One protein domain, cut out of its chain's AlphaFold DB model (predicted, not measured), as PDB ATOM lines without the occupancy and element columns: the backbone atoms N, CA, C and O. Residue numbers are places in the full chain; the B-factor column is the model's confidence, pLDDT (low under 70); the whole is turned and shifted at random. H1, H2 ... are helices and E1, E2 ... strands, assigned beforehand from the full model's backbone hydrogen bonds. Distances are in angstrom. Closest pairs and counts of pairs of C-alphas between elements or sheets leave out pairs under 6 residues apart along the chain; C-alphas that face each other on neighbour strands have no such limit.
ATOM      1  N   ILE A 459     -30.941 -27.987  38.821       90.12
ATOM      2  CA  ILE A 459     -30.006 -29.004  39.324       90.12
ATOM      3  C   ILE A 459     -30.043 -30.215  38.391       90.12
ATOM      4  O   ILE A 459     -31.110 -30.792  38.156       90.12
ATOM      5  N   GLY A 460     -28.884 -30.572  37.843       91.31
ATOM      6  CA  GLY A 460     -28.689 -31.739  36.993       91.31
ATOM      7  C   GLY A 460     -28.280 -32.991  37.782       91.31
ATOM      8  O   GLY A 460     -28.251 -32.979  39.015       91.31
ATOM      9  N   PRO A 461     -28.002 -34.098  37.077       93.62
ATOM     10  CA  PRO A 461     -27.500 -35.324  37.687       93.62
ATOM     11  C   PRO A 461     -25.993 -35.292  37.966       93.62
ATOM     12  O   PRO A 461     -25.258 -34.579  37.288       93.62
ATOM     13  N   ASP A 462     -25.545 -36.102  38.929       94.62
ATOM     14  CA  ASP A 462     -24.132 -36.430  39.185       94.62
ATOM     15  C   ASP A 462     -23.173 -35.218  39.254       94.62
ATOM     16  O   ASP A 462     -22.120 -35.169  38.604       94.62
ATOM     17  N   GLY A 463     -23.550 -34.202  40.028       93.62
ATOM     18  CA  GLY A 463     -22.728 -33.010  40.217       93.62
ATOM     19  C   GLY A 463     -22.741 -32.049  39.036       93.62
ATOM     20  O   GLY A 463     -21.735 -31.403  38.745       93.62
ATOM     21  N   THR A 464     -23.873 -31.951  38.336       95.62
ATOM     22  CA  THR A 464     -24.043 -31.011  37.222       95.62
ATOM     23  C   THR A 464     -25.150 -29.996  37.477       95.62
ATOM     24  O   THR A 464     -26.105 -30.238  38.212       95.62
ATOM     25  N   VAL A 465     -25.024 -28.837  36.840       94.50
ATOM     26  CA  VAL A 465     -26.036 -27.781  36.783       94.50
ATOM     27  C   VAL A 465     -26.601 -27.739  35.371       94.50
ATOM     28  O   VAL A 465     -25.858 -27.772  34.390       94.50
ATOM     29  N   GLN A 466     -27.920 -27.665  35.268       91.56
ATOM     30  CA  GLN A 466     -28.642 -27.535  34.013       91.56
ATOM     31  C   GLN A 466     -28.852 -26.056  33.671       91.56
ATOM     32  O   GLN A 466     -29.331 -25.283  34.503       91.56
ATOM     33  N   ALA A 467     -28.564 -25.680  32.430       88.88
ATOM     34  CA  ALA A 467     -28.907 -24.386  31.849       88.88
ATOM     35  C   ALA A 467     -29.541 -24.570  30.460       88.88
ATOM     36  O   ALA A 467     -29.546 -25.671  29.907       88.88
ATOM     37  N   ALA A 468     -30.033 -23.474  29.881       81.19
ATOM     38  CA  ALA A 468     -30.692 -23.391  28.571       81.19
ATOM     39  C   ALA A 468     -29.998 -24.157  27.435       81.19
ATOM     40  O   ALA A 468     -30.634 -24.684  26.530       81.19
ATOM     41  N   ASN A 469     -28.671 -24.176  27.471       78.44
ATOM     42  CA  ASN A 469     -27.806 -24.678  26.414       78.44
ATOM     43  C   ASN A 469     -27.136 -26.015  26.769       78.44
ATOM     44  O   ASN A 469     -26.381 -26.535  25.947       78.44
ATOM     45  N   GLY A 470     -27.388 -26.592  27.949       86.94
ATOM     46  CA  GLY A 470     -26.857 -27.903  28.324       86.94
ATOM     47  C   GLY A 470     -26.554 -28.063  29.810       86.94
ATOM     48  O   GLY A 470     -27.124 -27.387  30.663       86.94
ATOM     49  N   PHE A 471     -25.650 -28.995  30.109       92.19
ATOM     50  CA  PHE A 471     -25.220 -29.320  31.467       92.19
ATOM     51  C   PHE A 471     -23.776 -28.891  31.682       92.19
ATOM     52  O   PHE A 471     -22.938 -29.049  30.795       92.19
ATOM     53  N   PHE A 472     -23.491 -28.388  32.874       94.88
ATOM     54  CA  PHE A 472     -22.181 -27.902  33.290       94.88
ATOM     55  C   PHE A 472     -21.779 -28.618  34.568       94.88
ATOM     56  O   PHE A 472     -22.624 -28.851  35.430       94.88
ATOM     57  N   VAL A 473     -20.506 -28.974  34.704       95.88
ATOM     58  CA  VAL A 473     -20.004 -29.532  35.963       95.88
ATOM     59  C   VAL A 473     -20.105 -28.453  37.035       95.88
ATOM     60  O   VAL A 473     -19.653 -27.327  36.825       95.88
ATOM     61  N   PHE A 474     -20.717 -28.779  38.169       95.56
ATOM     62  CA  PHE A 474     -20.745 -27.870  39.303       95.56
ATOM     63  C   PHE A 474     -19.327 -27.720  39.864       95.56
ATOM     64  O   PHE A 474     -18.617 -28.707  40.063       95.56
ATOM     65  N   LYS A 475     -18.914 -26.477  40.113       94.75
ATOM     66  CA  LYS A 475     -17.637 -26.154  40.747       94.75
ATOM     67  C   LYS A 475     -17.905 -25.353  42.002       94.75
ATOM     68  O   LYS A 475     -18.765 -24.477  41.993       94.75
ATOM     69  N   ASP A 476     -17.125 -25.611  43.043       92.00
ATOM     70  CA  ASP A 476     -17.281 -24.930  44.328       92.00
ATOM     71  C   ASP A 476     -17.031 -23.418  44.208       92.00
ATOM     72  O   ASP A 476     -17.714 -22.625  44.854       92.00
ATOM     73  N   ASN A 477     -16.096 -23.025  43.334       94.25
ATOM     74  CA  ASN A 477     -15.799 -21.634  43.024       94.25
ATOM     75  C   ASN A 477     -16.780 -21.084  41.963       94.25
ATOM     76  O   ASN A 477     -16.719 -21.508  40.801       94.25
ATOM     77  N   PRO A 478     -17.636 -20.097  42.297       94.94
ATOM     78  CA  PRO A 478     -18.608 -19.540  41.357       94.94
ATOM     79  C   PRO A 478     -17.961 -18.880  40.134       94.94
ATOM     80  O   PRO A 478     -18.520 -18.966  39.043       94.94
ATOM     81  N   ALA A 479     -16.773 -18.278  40.270       94.06
ATOM     82  CA  ALA A 479     -16.086 -17.649  39.142       94.06
ATOM     83  C   ALA A 479     -15.701 -18.673  38.067       94.06
ATOM     84  O   ALA A 479     -15.888 -18.428  36.879       94.06
ATOM     85  N   GLU A 480     -15.224 -19.848  38.478       95.69
ATOM     86  CA  GLU A 480     -14.875 -20.926  37.550       95.69
ATOM     87  C   GLU A 480     -16.109 -21.591  36.937       95.69
ATOM     88  O   GLU A 480     -16.056 -22.025  35.785       95.69
ATOM     89  N   PHE A 481     -17.204 -21.695  37.698       95.75
ATOM     90  CA  PHE A 481     -18.469 -22.233  37.203       95.75
ATOM     91  C   PHE A 481     -19.088 -21.311  36.145       95.75
ATOM     92  O   PHE A 481     -19.388 -21.747  35.035       95.75
ATOM     93  N   PHE A 482     -19.250 -20.021  36.449       94.69
ATOM     94  CA  PHE A 482     -19.870 -19.084  35.513       94.69
ATOM     95  C   PHE A 482     -18.982 -18.782  34.301       94.69
ATOM     96  O   PHE A 482     -19.510 -18.542  33.216       94.69
ATOM     97  N   LEU A 483     -17.655 -18.889  34.437       93.25
ATOM     98  CA  LEU A 483     -16.746 -18.856  33.292       93.25
ATOM     99  C   LEU A 483     -16.961 -20.053  32.351       93.25
ATOM    100  O   LEU A 483     -16.928 -19.878  31.134       93.25
ATOM    101  N   ASP A 484     -17.228 -21.252  32.881       94.06
ATOM    102  CA  ASP A 484     -17.583 -22.412  32.052       94.06
ATOM    103  C   ASP A 484     -18.918 -22.215  31.332       94.06
ATOM    104  O   ASP A 484     -19.027 -22.557  30.153       94.06
ATOM    105  N   VAL A 485     -19.911 -21.624  32.002       92.00
ATOM    106  CA  VAL A 485     -21.199 -21.275  31.379       92.00
ATOM    107  C   VAL A 485     -20.996 -20.273  30.241       92.00
ATOM    108  O   VAL A 485     -21.503 -20.490  29.138       92.00
ATOM    109  N   GLN A 486     -20.210 -19.220  30.478       89.88
ATOM    110  CA  GLN A 486     -19.911 -18.189  29.482       89.88
ATOM    111  C   GLN A 486     -19.165 -18.759  28.269       89.88
ATOM    112  O   GLN A 486     -19.527 -18.476  27.128       89.88
ATOM    113  N   ASN A 487     -18.165 -19.611  28.509       89.62
ATOM    114  CA  ASN A 487     -17.368 -20.254  27.461       89.62
ATOM    115  C   ASN A 487     -18.044 -21.483  26.846       89.62
ATOM    116  O   ASN A 487     -17.482 -22.108  25.947       89.62
ATOM    117  N   ASN A 488     -19.253 -21.831  27.302       88.00
ATOM    118  CA  ASN A 488     -20.012 -22.977  26.818       88.00
ATOM    119  C   ASN A 488     -19.265 -24.322  26.988       88.00
ATOM    120  O   ASN A 488     -19.423 -25.237  26.173       88.00
ATOM    121  N   ASN A 489     -18.476 -24.444  28.065       92.56
ATOM    122  CA  ASN A 489     -17.731 -25.644  28.472       92.56
ATOM    123  C   ASN A 489     -18.683 -26.697  29.061       92.56
ATOM    124  O   ASN A 489     -18.686 -26.994  30.256       92.56
ATOM    125  N   ARG A 490     -19.554 -27.221  28.204       91.06
ATOM    126  CA  ARG A 490     -20.591 -28.186  28.569       91.06
ATOM    127  C   ARG A 490     -19.994 -29.560  28.857       91.06
ATOM    128  O   ARG A 490     -18.963 -29.940  28.302       91.06
ATOM    129  N   VAL A 491     -20.703 -30.341  29.667       91.44
ATOM    130  CA  VAL A 491     -20.461 -31.780  29.804       91.44
ATOM    131  C   VAL A 491     -20.593 -32.419  28.422       91.44
ATOM    132  O   VAL A 491     -21.629 -32.303  27.768       91.44
ATOM    133  N   ALA A 492     -19.525 -33.070  27.968       90.50
ATOM    134  CA  ALA A 492     -19.486 -33.671  26.645       90.50
ATOM    135  C   ALA A 492     -20.422 -34.885  26.555       90.50
ATOM    136  O   ALA A 492     -20.422 -35.763  27.424       90.50
ATOM    137  N   MET A 493     -21.177 -34.953  25.459       90.00
ATOM    138  CA  MET A 493     -21.938 -36.140  25.078       90.00
ATOM    139  C   MET A 493     -21.098 -37.037  24.163       90.00
ATOM    140  O   MET A 493     -20.411 -36.521  23.275       90.00
ATOM    141  N   PRO A 494     -21.132 -38.370  24.351       92.31
ATOM    142  CA  PRO A 494     -20.447 -39.294  23.458       92.31
ATOM    143  C   PRO A 494     -21.104 -39.295  22.072       92.31
ATOM    144  O   PRO A 494     -22.217 -38.812  21.896       92.31
ATOM    145  N   GLN A 495     -20.420 -39.855  21.076       90.88
ATOM    146  CA  GLN A 495     -20.968 -39.995  19.718       90.88
ATOM    147  C   GLN A 495     -21.813 -41.269  19.549       90.88
ATOM    148  O   GLN A 495     -22.652 -41.340  18.656       90.88
ATOM    149  N   ASP A 496     -21.596 -42.267  20.408       92.31
ATOM    150  CA  ASP A 496     -22.249 -43.573  20.348       92.31
ATOM    151  C   ASP A 496     -23.210 -43.757  21.527       92.31
ATOM    152  O   ASP A 496     -22.807 -43.693  22.694       92.31
ATOM    153  N   ALA A 497     -24.483 -44.024  21.227       90.81
ATOM    154  CA  ALA A 497     -25.514 -44.202  22.237       90.81
ATOM    155  C   ALA A 497     -25.286 -45.432  23.128       90.81
ATOM    156  O   ALA A 497     -25.713 -45.422  24.283       90.81
ATOM    157  N   ALA A 498     -24.577 -46.456  22.638       89.56
ATOM    158  CA  ALA A 498     -24.239 -47.639  23.432       89.56
ATOM    159  C   ALA A 498     -23.299 -47.312  24.608       89.56
ATOM    160  O   ALA A 498     -23.269 -48.035  25.601       89.56
ATOM    161  N   THR A 499     -22.560 -46.203  24.515       93.50
ATOM    162  CA  THR A 499     -21.599 -45.757  25.538       93.50
ATOM    163  C   THR A 499     -22.188 -44.773  26.549       93.50
ATOM    164  O   THR A 499     -21.481 -44.307  27.440       93.50
ATOM    165  N   LEU A 500     -23.479 -44.443  26.428       94.25
ATOM    166  CA  LEU A 500     -24.133 -43.503  27.331       94.25
ATOM    167  C   LEU A 500     -24.212 -44.067  28.753       94.25
ATOM    168  O   LEU A 500     -24.894 -45.064  29.014       94.25
ATOM    169  N   THR A 501     -23.581 -43.355  29.679       93.81
ATOM    170  CA  THR A 501     -23.695 -43.594  31.123       93.81
ATOM    171  C   THR A 501     -25.111 -43.282  31.635       93.81
ATOM    172  O   THR A 501     -25.850 -42.530  30.985       93.81
ATOM    173  N   PRO A 502     -25.509 -43.789  32.820       94.06
ATOM    174  CA  PRO A 502     -26.784 -43.424  33.445       94.06
ATOM    175  C   PRO A 502     -26.974 -41.905  33.589       94.06
ATOM    176  O   PRO A 502     -28.048 -41.383  33.284       94.06
ATOM    177  N   CYS A 503     -25.914 -41.180  33.962       93.19
ATOM    178  CA  CYS A 503     -25.919 -39.720  34.056       93.19
ATOM    179  C   CYS A 503     -26.239 -39.060  32.705       93.19
ATOM    180  O   CYS A 503     -27.171 -38.261  32.610       93.19
ATOM    181  N   GLN A 504     -25.540 -39.442  31.633       93.75
ATOM    182  CA  GLN A 504     -25.766 -38.875  30.297       93.75
ATOM    183  C   GLN A 504     -27.159 -39.215  29.750       93.75
ATOM    184  O   GLN A 504     -27.806 -38.366  29.134       93.75
ATOM    185  N   LYS A 505     -27.666 -40.423  30.027       92.75
ATOM    186  CA  LYS A 505     -29.054 -40.799  29.716       92.75
ATOM    187  C   LYS A 505     -30.047 -39.874  30.421       92.75
ATOM    188  O   LYS A 505     -30.957 -39.362  29.769       92.75
ATOM    189  N   LEU A 506     -29.854 -39.590  31.712       91.25
ATOM    190  CA  LEU A 506     -30.695 -38.625  32.426       91.25
ATOM    191  C   LEU A 506     -30.568 -37.205  31.873       91.25
ATOM    192  O   LEU A 506     -31.591 -36.549  31.708       91.25
ATOM    193  N   GLN A 507     -29.363 -36.738  31.540       90.06
ATOM    194  CA  GLN A 507     -29.162 -35.418  30.930       90.06
ATOM    195  C   GLN A 507     -29.945 -35.289  29.614       90.06
ATOM    196  O   GLN A 507     -30.666 -34.310  29.422       90.06
ATOM    197  N   LEU A 508     -29.896 -36.312  28.754       87.75
ATOM    198  CA  LEU A 508     -30.668 -36.367  27.508       87.75
ATOM    199  C   LEU A 508     -32.187 -36.408  27.732       87.75
ATOM    200  O   LEU A 508     -32.926 -35.874  26.901       87.75
ATOM    201  N   LEU A 509     -32.661 -37.039  28.813       85.50
ATOM    202  CA  LEU A 509     -34.083 -37.024  29.178       85.50
ATOM    203  C   LEU A 509     -34.512 -35.675  29.761       85.50
ATOM    204  O   LEU A 509     -35.606 -35.205  29.477       85.50
ATOM    205  N   MET A 510     -33.664 -35.049  30.575       82.56
ATOM    206  CA  MET A 510     -33.941 -33.769  31.228       82.56
ATOM    207  C   MET A 510     -33.854 -32.576  30.273       82.56
ATOM    208  O   MET A 510     -34.419 -31.528  30.578       82.56
ATOM    209  N   SER A 511     -33.184 -32.721  29.127       77.56
ATOM    210  CA  SER A 511     -33.205 -31.736  28.038       77.56
ATOM    211  C   SER A 511     -34.427 -31.864  27.114       77.56
ATOM    212  O   SER A 511     -34.488 -31.202  26.079       77.56
ATOM    213  N   LEU A 512     -35.397 -32.724  27.451       72.06
ATOM    214  CA  LEU A 512     -36.672 -32.811  26.740       72.06
ATOM    215  C   LEU A 512     -37.667 -31.794  27.314       72.06
ATOM    216  O   LEU A 512     -37.824 -31.650  28.525       72.06
ATOM    217  N   SER A 513     -38.352 -31.094  26.421       56.31
ATOM    218  CA  SER A 513     -39.385 -30.105  26.715       56.31
ATOM    219  C   SER A 513     -40.792 -30.689  26.564       56.31
ATOM    220  O   SER A 513     -41.027 -31.588  25.755       56.31
ATOM    221  N   ASP A 514     -41.785 -30.106  27.250       45.81
ATOM    222  CA  ASP A 514     -43.214 -30.465  27.116       45.81
ATOM    223  C   ASP A 514     -43.749 -30.388  25.667       45.81
ATOM    224  O   ASP A 514     -44.815 -30.935  25.358       45.81
ATOM    225  N   ARG A 515     -43.016 -29.701  24.775       39.97
ATOM    226  CA  ARG A 515     -43.334 -29.496  23.355       39.97
ATOM    227  C   ARG A 515     -42.605 -30.448  22.403       39.97
ATOM    228  O   ARG A 515     -42.855 -30.359  21.203       39.97
ATOM    229  N   ASP A 516     -41.790 -31.390  22.885       43.62
ATOM    230  CA  ASP A 516     -41.117 -32.395  22.035       43.62
ATOM    231  C   ASP A 516     -42.058 -33.469  21.455       43.62
ATOM    232  O   ASP A 516     -41.631 -34.331  20.681       43.62
ATOM    233  N   ARG A 517     -43.363 -33.357  21.749       42.94
ATOM    234  CA  ARG A 517     -44.448 -34.231  21.270       42.94
ATOM    235  C   ARG A 517     -44.456 -34.512  19.752       42.94
ATOM    236  O   ARG A 517     -44.859 -35.618  19.413       42.94
ATOM    237  N   PRO A 518     -44.035 -33.600  18.842       36.75
ATOM    238  CA  PRO A 518     -44.087 -33.834  17.396       36.75
ATOM    239  C   PRO A 518     -42.711 -33.870  16.692       36.75
ATOM    240  O   PRO A 518     -42.625 -33.554  15.503       36.75
ATOM    241  N   SER A 519     -41.594 -34.109  17.390       40.78
ATOM    242  CA  SER A 519     -40.262 -34.191  16.737       40.78
ATOM    243  C   SER A 519     -39.457 -35.432  17.023       40.78
ATOM    244  O   SER A 519     -38.582 -35.776  16.235       40.78
ATOM    245  N   VAL A 520     -39.754 -36.100  18.127       45.84
ATOM    246  CA  VAL A 520     -39.355 -37.485  18.303       45.84
ATOM    247  C   VAL A 520     -40.663 -38.240  18.137       45.84
ATOM    248  O   VAL A 520     -41.409 -38.363  19.102       45.84
ATOM    249  N   ASP A 521     -41.014 -38.606  16.898       43.25
ATOM    250  CA  ASP A 521     -42.192 -39.432  16.597       43.25
ATOM    251  C   ASP A 521     -42.057 -40.763  17.347       43.25
ATOM    252  O   ASP A 521     -41.509 -41.751  16.860       43.25
ATOM    253  N   LEU A 522     -42.500 -40.759  18.597       48.88
ATOM    254  CA  LEU A 522     -42.538 -41.903  19.486       48.88
ATOM    255  C   LEU A 522     -43.979 -42.027  19.954       48.88
ATOM    256  O   LEU A 522     -44.360 -41.405  20.954       48.88
ATOM    257  N   PRO A 523     -44.795 -42.816  19.238       42.75
ATOM    258  CA  PRO A 523     -46.107 -43.201  19.723       42.75
ATOM    259  C   PRO A 523     -45.948 -43.795  21.134       42.75
ATOM    260  O   PRO A 523     -45.275 -44.804  21.313       42.75
ATOM    261  N   GLY A 524     -46.507 -43.130  22.150       49.78
ATOM    262  CA  GLY A 524     -46.575 -43.625  23.533       49.78
ATOM    263  C   GLY A 524     -45.591 -43.018  24.546       49.78
ATOM    264  O   GLY A 524     -45.982 -42.827  25.694       49.78
ATOM    265  N   VAL A 525     -44.363 -42.643  24.163       50.94
ATOM    266  CA  VAL A 525     -43.344 -42.151  25.130       50.94
ATOM    267  C   VAL A 525     -43.484 -40.652  25.399       50.94
ATOM    268  O   VAL A 525     -43.400 -40.207  26.544       50.94
ATOM    269  N   ALA A 526     -43.779 -39.864  24.362       49.94
ATOM    270  CA  ALA A 526     -43.849 -38.405  24.463       49.94
ATOM    271  C   ALA A 526     -44.987 -37.894  25.372       49.94
ATOM    272  O   ALA A 526     -44.867 -36.825  25.962       49.94
ATOM    273  N   ASN A 527     -46.065 -38.670  25.536       50.94
ATOM    274  CA  ASN A 527     -47.165 -38.337  26.452       50.94
ATOM    275  C   ASN A 527     -46.884 -38.746  27.911       50.94
ATOM    276  O   ASN A 527     -47.555 -38.251  28.814       50.94
ATOM    277  N   CYS A 528     -45.902 -39.621  28.149       56.19
ATOM    278  CA  CYS A 528     -45.594 -40.180  29.468       56.19
ATOM    279  C   CYS A 528     -44.300 -39.622  30.070       56.19
ATOM    280  O   CYS A 528     -44.052 -39.826  31.250       56.19
ATOM    281  N   LEU A 529     -43.471 -38.920  29.301       63.34
ATOM    282  CA  LEU A 529     -42.143 -38.496  29.741       63.34
ATOM    283  C   LEU A 529     -42.139 -37.459  30.886       63.34
ATOM    284  O   LEU A 529     -41.382 -37.664  31.838       63.34
ATOM    285  N   PRO A 530     -42.974 -36.396  30.883       63.56
ATOM    286  CA  PRO A 530     -43.074 -35.519  32.050       63.56
ATOM    287  C   PRO A 530     -43.509 -36.294  33.298       63.56
ATOM    288  O   PRO A 530     -42.979 -36.059  34.376       63.56
ATOM    289  N   LEU A 531     -44.411 -37.274  33.141       67.31
ATOM    290  CA  LEU A 531     -44.842 -38.166  34.223       67.31
ATOM    291  C   LEU A 531     -43.717 -39.109  34.670       67.31
ATOM    292  O   LEU A 531     -43.565 -39.350  35.862       67.31
ATOM    293  N   LEU A 532     -42.892 -39.592  33.742       77.00
ATOM    294  CA  LEU A 532     -41.737 -40.430  34.036       77.00
ATOM    295  C   LEU A 532     -40.718 -39.661  34.882       77.00
ATOM    296  O   LEU A 532     -40.298 -40.162  35.921       77.00
ATOM    297  N   LEU A 533     -40.384 -38.421  34.512       78.94
ATOM    298  CA  LEU A 533     -39.457 -37.586  35.287       78.94
ATOM    299  C   LEU A 533     -39.981 -37.239  36.694       78.94
ATOM    300  O   LEU A 533     -39.170 -36.924  37.564       78.94
ATOM    301  N   LEU A 534     -41.293 -37.335  36.956       76.25
ATOM    302  CA  LEU A 534     -41.846 -37.223  38.318       76.25
ATOM    303  C   LEU A 534     -41.548 -38.452  39.190       76.25
ATOM    304  O   LEU A 534     -41.580 -38.342  40.413       76.25
ATOM    305  N   THR A 535     -41.265 -39.606  38.583       83.62
ATOM    306  CA  THR A 535     -40.885 -40.845  39.290       83.62
ATOM    307  C   THR A 535     -39.380 -40.975  39.501       83.62
ATOM    308  O   THR A 535     -38.924 -41.977  40.048       83.62
ATOM    309  N   LEU A 536     -38.607 -39.987  39.042       85.44
ATOM    310  CA  LEU A 536     -37.159 -39.984  39.163       85.44
ATOM    311  C   LEU A 536     -36.758 -40.057  40.650       85.44
ATOM    312  O   LEU A 536     -37.324 -39.310  41.460       85.44
ATOM    313  N   PRO A 537     -35.789 -40.913  41.031       89.56
ATOM    314  CA  PRO A 537     -35.308 -40.973  42.405       89.56
ATOM    315  C   PRO A 537     -34.854 -39.601  42.904       89.56
ATOM    316  O   PRO A 537     -34.275 -38.808  42.158       89.56
ATOM    317  N   ARG A 538     -35.093 -39.301  44.186       84.25
ATOM    318  CA  ARG A 538     -34.717 -37.998  44.770       84.25
ATOM    319  C   ARG A 538     -33.209 -37.742  44.696       84.25
ATOM    320  O   ARG A 538     -32.800 -36.595  44.563       84.25
ATOM    321  N   SER A 539     -32.412 -38.807  44.755       85.25
ATOM    322  CA  SER A 539     -30.951 -38.829  44.607       85.25
ATOM    323  C   SER A 539     -30.468 -38.449  43.202       85.25
ATOM    324  O   SER A 539     -29.307 -38.083  43.032       85.25
ATOM    325  N   ALA A 540     -31.338 -38.501  42.189       88.44
ATOM    326  CA  ALA A 540     -30.946 -38.293  40.801       88.44
ATOM    327  C   ALA A 540     -30.475 -36.869  40.512       88.44
ATOM    328  O   ALA A 540     -29.634 -36.685  39.643       88.44
ATOM    329  N   ARG A 541     -31.031 -35.860  41.195       89.62
ATOM    330  CA  ARG A 541     -30.684 -34.447  40.991       89.62
ATOM    331  C   ARG A 541     -29.898 -33.953  42.188       89.62
ATOM    332  O   ARG A 541     -30.473 -33.663  43.234       89.62
ATOM    333  N   THR A 542     -28.587 -33.879  42.027       89.31
ATOM    334  CA  THR A 542     -27.670 -33.497  43.096       89.31
ATOM    335  C   THR A 542     -26.457 -32.777  42.522       89.31
ATOM    336  O   THR A 542     -25.999 -33.077  41.419       89.31
ATOM    337  N   LEU A 543     -25.956 -31.807  43.288       89.62
ATOM    338  CA  LEU A 543     -24.724 -31.079  42.986       89.62
ATOM    339  C   LEU A 543     -23.469 -31.827  43.443       89.62
ATOM    340  O   LEU A 543     -22.368 -31.459  43.042       89.62
ATOM    341  N   ASP A 544     -23.636 -32.888  44.226       90.44
ATOM    342  CA  ASP A 544     -22.551 -33.791  44.585       90.44
ATOM    343  C   ASP A 544     -22.478 -34.953  43.589       90.44
ATOM    344  O   ASP A 544     -23.470 -35.321  42.954       90.44
ATOM    345  N   ARG A 545     -21.292 -35.556  43.467       92.88
ATOM    346  CA  ARG A 545     -21.121 -36.789  42.695       92.88
ATOM    347  C   ARG A 545     -21.963 -37.913  43.285       92.88
ATOM    348  O   ARG A 545     -22.088 -38.023  44.506       92.88
ATOM    349  N   TRP A 546     -22.505 -38.760  42.420       94.50
ATOM    350  CA  TRP A 546     -23.218 -39.943  42.870       94.50
ATOM    351  C   TRP A 546     -22.277 -40.918  43.570       94.50
ATOM    352  O   TRP A 546     -21.156 -41.183  43.138       94.50
ATOM    353  N   THR A 547     -22.778 -41.480  44.660       95.44
ATOM    354  CA  THR A 547     -22.227 -42.703  45.242       95.44
ATOM    355  C   THR A 547     -22.532 -43.899  44.328       95.44
ATOM    356  O   THR A 547     -23.509 -43.847  43.574       95.44
ATOM    357  N   PRO A 548     -21.757 -44.996  44.399       95.25
ATOM    358  CA  PRO A 548     -22.039 -46.207  43.624       95.25
ATOM    359  C   PRO A 548     -23.463 -46.743  43.830       95.25
ATOM    360  O   PRO A 548     -24.100 -47.217  42.892       95.25
ATOM    361  N   GLU A 549     -23.997 -46.627  45.048       94.75
ATOM    362  CA  GLU A 549     -25.358 -47.045  45.381       94.75
ATOM    363  C   GLU A 549     -26.410 -46.191  44.664       94.75
ATOM    364  O   GLU A 549     -27.396 -46.722  44.153       94.75
ATOM    365  N   GLN A 550     -26.191 -44.874  44.594       94.44
ATOM    366  CA  GLN A 550     -27.067 -43.963  43.854       94.44
ATOM    367  C   GLN A 550     -26.980 -44.215  42.350       94.44
ATOM    368  O   GLN A 550     -28.009 -44.270  41.684       94.44
ATOM    369  N   GLU A 551     -25.781 -44.415  41.803       94.94
ATOM    370  CA  GLU A 551     -25.623 -44.741  40.383       94.94
ATOM    371  C   GLU A 551     -26.374 -46.033  40.024       94.94
ATOM    372  O   GLU A 551     -27.104 -46.068  39.029       94.94
ATOM    373  N   GLN A 552     -26.278 -47.059  40.875       95.00
ATOM    374  CA  GLN A 552     -27.010 -48.310  40.705       95.00
ATOM    375  C   GLN A 552     -28.532 -48.117  40.804       95.00
ATOM    376  O   GLN A 552     -29.269 -48.676  39.989       95.00
ATOM    377  N   GLU A 553     -29.021 -47.312  41.755       95.19
ATOM    378  CA  GLU A 553     -30.446 -46.964  41.877       95.19
ATOM    379  C   GLU A 553     -30.975 -46.320  40.583       95.19
ATOM    380  O   GLU A 553     -32.029 -46.707  40.066       95.19
ATOM    381  N   ILE A 554     -30.219 -45.371  40.027       94.88
ATOM    382  CA  ILE A 554     -30.572 -44.691  38.778       94.88
ATOM    383  C   ILE A 554     -30.518 -45.644  37.583       94.88
ATOM    384  O   ILE A 554     -31.411 -45.600  36.734       94.88
ATOM    385  N   ALA A 555     -29.512 -46.517  37.513       94.19
ATOM    386  CA  ALA A 555     -29.413 -47.526  36.463       94.19
ATOM    387  C   ALA A 555     -30.632 -48.463  36.478       94.19
ATOM    388  O   ALA A 555     -31.289 -48.632  35.451       94.19
ATOM    389  N   THR A 556     -31.012 -48.975  37.652       94.44
ATOM    390  CA  THR A 556     -32.207 -49.815  37.815       94.44
ATOM    391  C   THR A 556     -33.493 -49.060  37.463       94.44
ATOM    392  O   THR A 556     -34.392 -49.620  36.831       94.44
ATOM    393  N   TRP A 557     -33.602 -47.771  37.806       93.19
ATOM    394  CA  TRP A 557     -34.741 -46.951  37.380       93.19
ATOM    395  C   TRP A 557     -34.811 -46.807  35.851       93.19
ATOM    396  O   TRP A 557     -35.887 -46.974  35.273       93.19
ATOM    397  N   LEU A 558     -33.679 -46.558  35.183       91.25
ATOM    398  CA  LEU A 558     -33.603 -46.465  33.720       91.25
ATOM    399  C   LEU A 558     -33.978 -47.786  33.037       91.25
ATOM    400  O   LEU A 558     -34.672 -47.760  32.021       91.25
ATOM    401  N   GLU A 559     -33.570 -48.929  33.590       90.62
ATOM    402  CA  GLU A 559     -33.949 -50.261  33.096       90.62
ATOM    403  C   GLU A 559     -35.461 -50.499  33.210       90.62
ATOM    404  O   GLU A 559     -36.114 -50.892  32.237       90.62
ATOM    405  N   ASN A 560     -36.049 -50.176  34.364       88.00
ATOM    406  CA  ASN A 560     -37.497 -50.266  34.574       88.00
ATOM    407  C   ASN A 560     -38.269 -49.335  33.627       88.00
ATOM    408  O   ASN A 560     -39.310 -49.710  33.074       88.00
ATOM    409  N   ALA A 561     -37.746 -48.128  33.403       84.06
ATOM    410  CA  ALA A 561     -38.303 -47.174  32.457       84.06
ATOM    411  C   ALA A 561     -38.168 -47.658  31.005       84.06
ATOM    412  O   ALA A 561     -39.090 -47.469  30.210       84.06
ATOM    413  N   ALA A 562     -37.073 -48.333  30.649       84.38
ATOM    414  CA  ALA A 562     -36.909 -48.950  29.337       84.38
ATOM    415  C   ALA A 562     -37.963 -50.039  29.090       84.38
ATOM    416  O   ALA A 562     -38.591 -50.039  28.028       84.38
ATOM    417  N   ALA A 563     -38.223 -50.892  30.086       81.81
ATOM    418  CA  ALA A 563     -39.244 -51.935  30.012       81.81
ATOM    419  C   ALA A 563     -40.679 -51.375  29.936       81.81
ATOM    420  O   ALA A 563     -41.507 -51.893  29.190       81.81
ATOM    421  N   SER A 564     -40.970 -50.302  30.681       78.31
ATOM    422  CA  SER A 564     -42.339 -49.778  30.848       78.31
ATOM    423  C   SER A 564     -42.713 -48.671  29.858       78.31
ATOM    424  O   SER A 564     -43.889 -48.464  29.562       78.31
ATOM    425  N   HIS A 565     -41.718 -47.939  29.352       73.06
ATOM    426  CA  HIS A 565     -41.905 -46.717  28.567       73.06
ATOM    427  C   HIS A 565     -41.055 -46.672  27.292       73.06
ATOM    428  O   HIS A 565     -40.970 -45.626  26.661       73.06
ATOM    429  N   GLY A 566     -40.430 -47.781  26.885       76.69
ATOM    430  CA  GLY A 566     -39.799 -47.893  25.567       76.69
ATOM    431  C   GLY A 566     -38.507 -47.089  25.383       76.69
ATOM    432  O   GLY A 566     -38.173 -46.745  24.247       76.69
ATOM    433  N   LEU A 567     -37.758 -46.810  26.460       83.75
ATOM    434  CA  LEU A 567     -36.414 -46.200  26.415       83.75
ATOM    435  C   LEU A 567     -35.327 -47.197  25.945       83.75
ATOM    436  O   LEU A 567     -34.338 -47.436  26.637       83.75
ATOM    437  N   ASN A 568     -35.539 -47.817  24.784       83.88
ATOM    438  CA  ASN A 568     -34.639 -48.813  24.188       83.88
ATOM    439  C   ASN A 568     -33.444 -48.183  23.440       83.88
ATOM    440  O   ASN A 568     -33.352 -46.966  23.293       83.88
ATOM    441  N   ASP A 569     -32.531 -49.000  22.915       85.94
ATOM    442  CA  ASP A 569     -31.332 -48.508  22.212       85.94
ATOM    443  C   ASP A 569     -31.665 -47.604  21.018       85.94
ATOM    444  O   ASP A 569     -31.017 -46.580  20.800       85.94
ATOM    445  N   ALA A 570     -32.735 -47.912  20.278       85.06
ATOM    446  CA  ALA A 570     -33.191 -47.074  19.173       85.06
ATOM    447  C   ALA A 570     -33.691 -45.696  19.650       85.06
ATOM    448  O   ALA A 570     -33.529 -44.703  18.935       85.06
ATOM    449  N   PHE A 571     -34.290 -45.612  20.844       85.25
ATOM    450  CA  PHE A 571     -34.622 -44.339  21.484       85.25
ATOM    451  C   PHE A 571     -33.355 -43.529  21.769       85.25
ATOM    452  O   PHE A 571     -33.268 -42.380  21.333       85.25
ATOM    453  N   TRP A 572     -32.367 -44.129  22.436       88.94
ATOM    454  CA  TRP A 572     -31.130 -43.438  22.809       88.94
ATOM    455  C   TRP A 572     -30.327 -42.991  21.592       88.94
ATOM    456  O   TRP A 572     -29.887 -41.844  21.557       88.94
ATOM    457  N   GLN A 573     -30.223 -43.830  20.556       89.62
ATOM    458  CA  GLN A 573     -29.558 -43.471  19.302       89.62
ATOM    459  C   GLN A 573     -30.209 -42.253  18.645       89.62
ATOM    460  O   GLN A 573     -29.521 -41.306  18.257       89.62
ATOM    461  N   ARG A 574     -31.544 -42.238  18.546       84.50
ATOM    462  CA  ARG A 574     -32.272 -41.093  17.983       84.50
ATOM    463  C   ARG A 574     -32.128 -39.851  18.849       84.50
ATOM    464  O   ARG A 574     -31.910 -38.769  18.311       84.50
ATOM    465  N   ARG A 575     -32.235 -39.995  20.173       84.00
ATOM    466  CA  ARG A 575     -32.132 -38.866  21.099       84.00
ATOM    467  C   ARG A 575     -30.743 -38.242  21.061       84.00
ATOM    468  O   ARG A 575     -30.644 -37.025  20.966       84.00
ATOM    469  N   LEU A 576     -29.698 -39.064  21.065       88.06
ATOM    470  CA  LEU A 576     -28.325 -38.604  20.942       88.06
ATOM    471  C   LEU A 576     -28.078 -37.933  19.587       88.06
ATOM    472  O   LEU A 576     -27.529 -36.841  19.544       88.06
ATOM    473  N   THR A 577     -28.565 -38.518  18.488       84.75
ATOM    474  CA  THR A 577     -28.474 -37.897  17.150       84.75
ATOM    475  C   THR A 577     -29.134 -36.515  17.122       84.75
ATOM    476  O   THR A 577     -28.578 -35.564  16.577       84.75
ATOM    477  N   PHE A 578     -30.309 -36.394  17.743       78.75
ATOM    478  CA  PHE A 578     -31.050 -35.139  17.859       78.75
ATOM    479  C   PHE A 578     -30.391 -34.128  18.818       78.75
ATOM    480  O   PHE A 578     -30.631 -32.931  18.709       78.75
ATOM    481  N   HIS A 579     -29.550 -34.590  19.746       81.94
ATOM    482  CA  HIS A 579     -28.711 -33.719  20.567       81.94
ATOM    483  C   HIS A 579     -27.491 -33.203  19.797       81.94
ATOM    484  O   HIS A 579     -27.195 -32.009  19.776       81.94
ATOM    485  N   LEU A 580     -26.789 -34.111  19.117       83.38
ATOM    486  CA  LEU A 580     -25.549 -33.815  18.397       83.38
ATOM    487  C   LEU A 580     -25.764 -32.914  17.174       83.38
ATOM    488  O   LEU A 580     -24.846 -32.196  16.786       83.38
ATOM    489  N   ASN A 581     -26.963 -32.913  16.584       75.25
ATOM    490  CA  ASN A 581     -27.320 -31.986  15.507       75.25
ATOM    491  C   ASN A 581     -27.843 -30.619  16.007       75.25
ATOM    492  O   ASN A 581     -28.229 -29.791  15.184       75.25
ATOM    493  N   GLY A 582     -27.875 -30.385  17.326       70.88
ATOM    494  CA  GLY A 582     -28.292 -29.120  17.948       70.88
ATOM    495  C   GLY A 582     -29.800 -28.845  17.943       70.88
ATOM    496  O   GLY A 582     -30.231 -27.797  18.429       70.88
ATOM    497  N   ALA A 583     -30.627 -29.758  17.426       67.06
ATOM    498  CA  ALA A 583     -32.069 -29.542  17.313       67.06
ATOM    499  C   ALA A 583     -32.795 -29.556  18.670       67.06
ATOM    500  O   ALA A 583     -33.864 -28.950  18.801       67.06
ATOM    501  N   ASP A 584     -32.243 -30.229  19.684       64.25
ATOM    502  CA  ASP A 584     -32.753 -30.158  21.055       64.25
ATOM    503  C   ASP A 584     -32.398 -28.855  21.756       64.25
ATOM    504  O   ASP A 584     -33.256 -28.311  22.439       64.25
ATOM    505  N   GLN A 585     -31.187 -28.336  21.552       65.00
ATOM    506  CA  GLN A 585     -30.712 -27.093  22.156       65.00
ATOM    507  C   GLN A 585     -31.634 -25.939  21.775       65.00
ATOM    508  O   GLN A 585     -32.102 -25.227  22.655       65.00
ATOM    509  N   LEU A 586     -32.009 -25.852  20.495       64.31
ATOM    510  CA  LEU A 586     -32.940 -24.849  19.985       64.31
ATOM    511  C   LEU A 586     -34.290 -24.888  20.739       64.31
ATOM    512  O   LEU A 586     -34.755 -23.896  21.296       64.31
ATOM    513  N   LYS A 587     -34.914 -26.066  20.837       63.62
ATOM    514  CA  LYS A 587     -36.238 -26.224  21.478       63.62
ATOM    515  C   LYS A 587     -36.205 -26.102  22.990       63.62
ATOM    516  O   LYS A 587     -37.144 -25.578  23.601       63.62
ATOM    517  N   PHE A 588     -35.144 -26.623  23.586       69.31
ATOM    518  CA  PHE A 588     -34.923 -26.574  25.014       69.31
ATOM    519  C   PHE A 588     -34.687 -25.127  25.447       69.31
ATOM    520  O   PHE A 588     -35.373 -24.662  26.352       69.31
ATOM    521  N   GLN A 589     -33.888 -24.359  24.702       71.06
ATOM    522  CA  GLN A 589     -33.718 -22.921  24.908       71.06
ATOM    523  C   GLN A 589     -35.057 -22.170  24.841       71.06
ATOM    524  O   GLN A 589     -35.289 -21.277  25.641       71.06
ATOM    525  N   THR A 590     -36.019 -22.545  23.992       68.94
ATOM    526  CA  THR A 590     -37.337 -21.863  23.979       68.94
ATOM    527  C   THR A 590     -38.189 -22.112  25.234       68.94
ATOM    528  O   THR A 590     -39.105 -21.342  25.541       68.94
ATOM    529  N   SER A 591     -37.974 -23.226  25.933       70.31
ATOM    530  CA  SER A 591     -38.947 -23.773  26.891       70.31
ATOM    531  C   SER A 591     -38.392 -24.057  28.282       70.31
ATOM    532  O   SER A 591     -39.182 -24.281  29.202       70.31
ATOM    533  N   PHE A 592     -37.073 -24.016  28.459       80.00
ATOM    534  CA  PHE A 592     -36.424 -24.232  29.740       80.00
ATOM    535  C   PHE A 592     -36.758 -23.093  30.707       80.00
ATOM    536  O   PHE A 592     -36.404 -21.933  30.508       80.00
ATOM    537  N   ARG A 593     -37.505 -23.451  31.753       79.44
ATOM    538  CA  ARG A 593     -37.993 -22.551  32.803       79.44
ATOM    539  C   ARG A 593     -37.789 -23.232  34.160       79.44
ATOM    540  O   ARG A 593     -38.739 -23.804  34.701       79.44
ATOM    541  N   PRO A 594     -36.551 -23.270  34.683       81.19
ATOM    542  CA  PRO A 594     -36.279 -23.834  35.996       81.19
ATOM    543  C   PRO A 594     -37.071 -23.075  37.058       81.19
ATOM    544  O   PRO A 594     -37.251 -21.852  36.976       81.19
TER     545      PRO A 594
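This is residues 459 to 594 of the 695 residues of the protein "DUF4049 domain-containing protein" of Pandoraea sputorum (UniProt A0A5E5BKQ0). The short helix H2 sits in the middle, with H4 packed on one side of it and H5 on another, while the small hairpin E1 and E2 lies between H2 and the outlying helix H1. H3 and H6 lie round the edge, and long links join several parts. The printed part has 136 residues, with named elements in the order E1, E2, H1, H2, H3, H4, H5, H6; it is mostly helix, with one antiparallel sheet, E1 - E2. It is compact, with a radius of gyration of the C-alphas of 14.5 A and spans of 44 by 34 by 27 A.

Strands E1, residues 464 to 467, and E2, residues 470 to 473, form an antiparallel hairpin at 148 degrees; N 465 and O 472, 2.8 A apart, are within hydrogen-bond range. H1, residues 478 to 486, touches no helix; its closest C-alphas with E2 are Val 485 and Phe 472, 7.0 A apart. H2, residues 502 to 510, is close to but not clearly touching H3, residues 529 to 534, with closest C-alphas Met 510 and Leu 533 at 7.8 A. H4, residues 548 to 565, touches H2 with residues 551 to 558 alone, closest C-alphas Ala 555 and Pro 502 at 5.7 A, a steep tilt of 52 degrees. H5, residues 569 to 580, touches H2, closest C-alphas Arg 575 and Leu 508 at 7.0 A. H6, residues 583 to 591, is close to but not clearly touching H5, closest C-alphas Asp 584 and Phe 578 at 6.2 A. Every O i to N i+4 pair is within hydrogen-bond range in H1 to H5; H6 has 4 of 5.

E1 begins at C-alpha 464 (-24.043, -31.011, 37.222). H4 measures 24.9 A and H5 16.2 A. H6 ends at C-alpha 591 (-38.947, -23.773, 26.891).

The C-alphas farthest apart, Ala 479 and Pro 523, are 43.9 A apart. The printed part has no cut; links H1 to H2, H2 to H3 and H3 to H4 are long. Residues 513 to 531, 583 to 588 and 590 have pLDDT under 70.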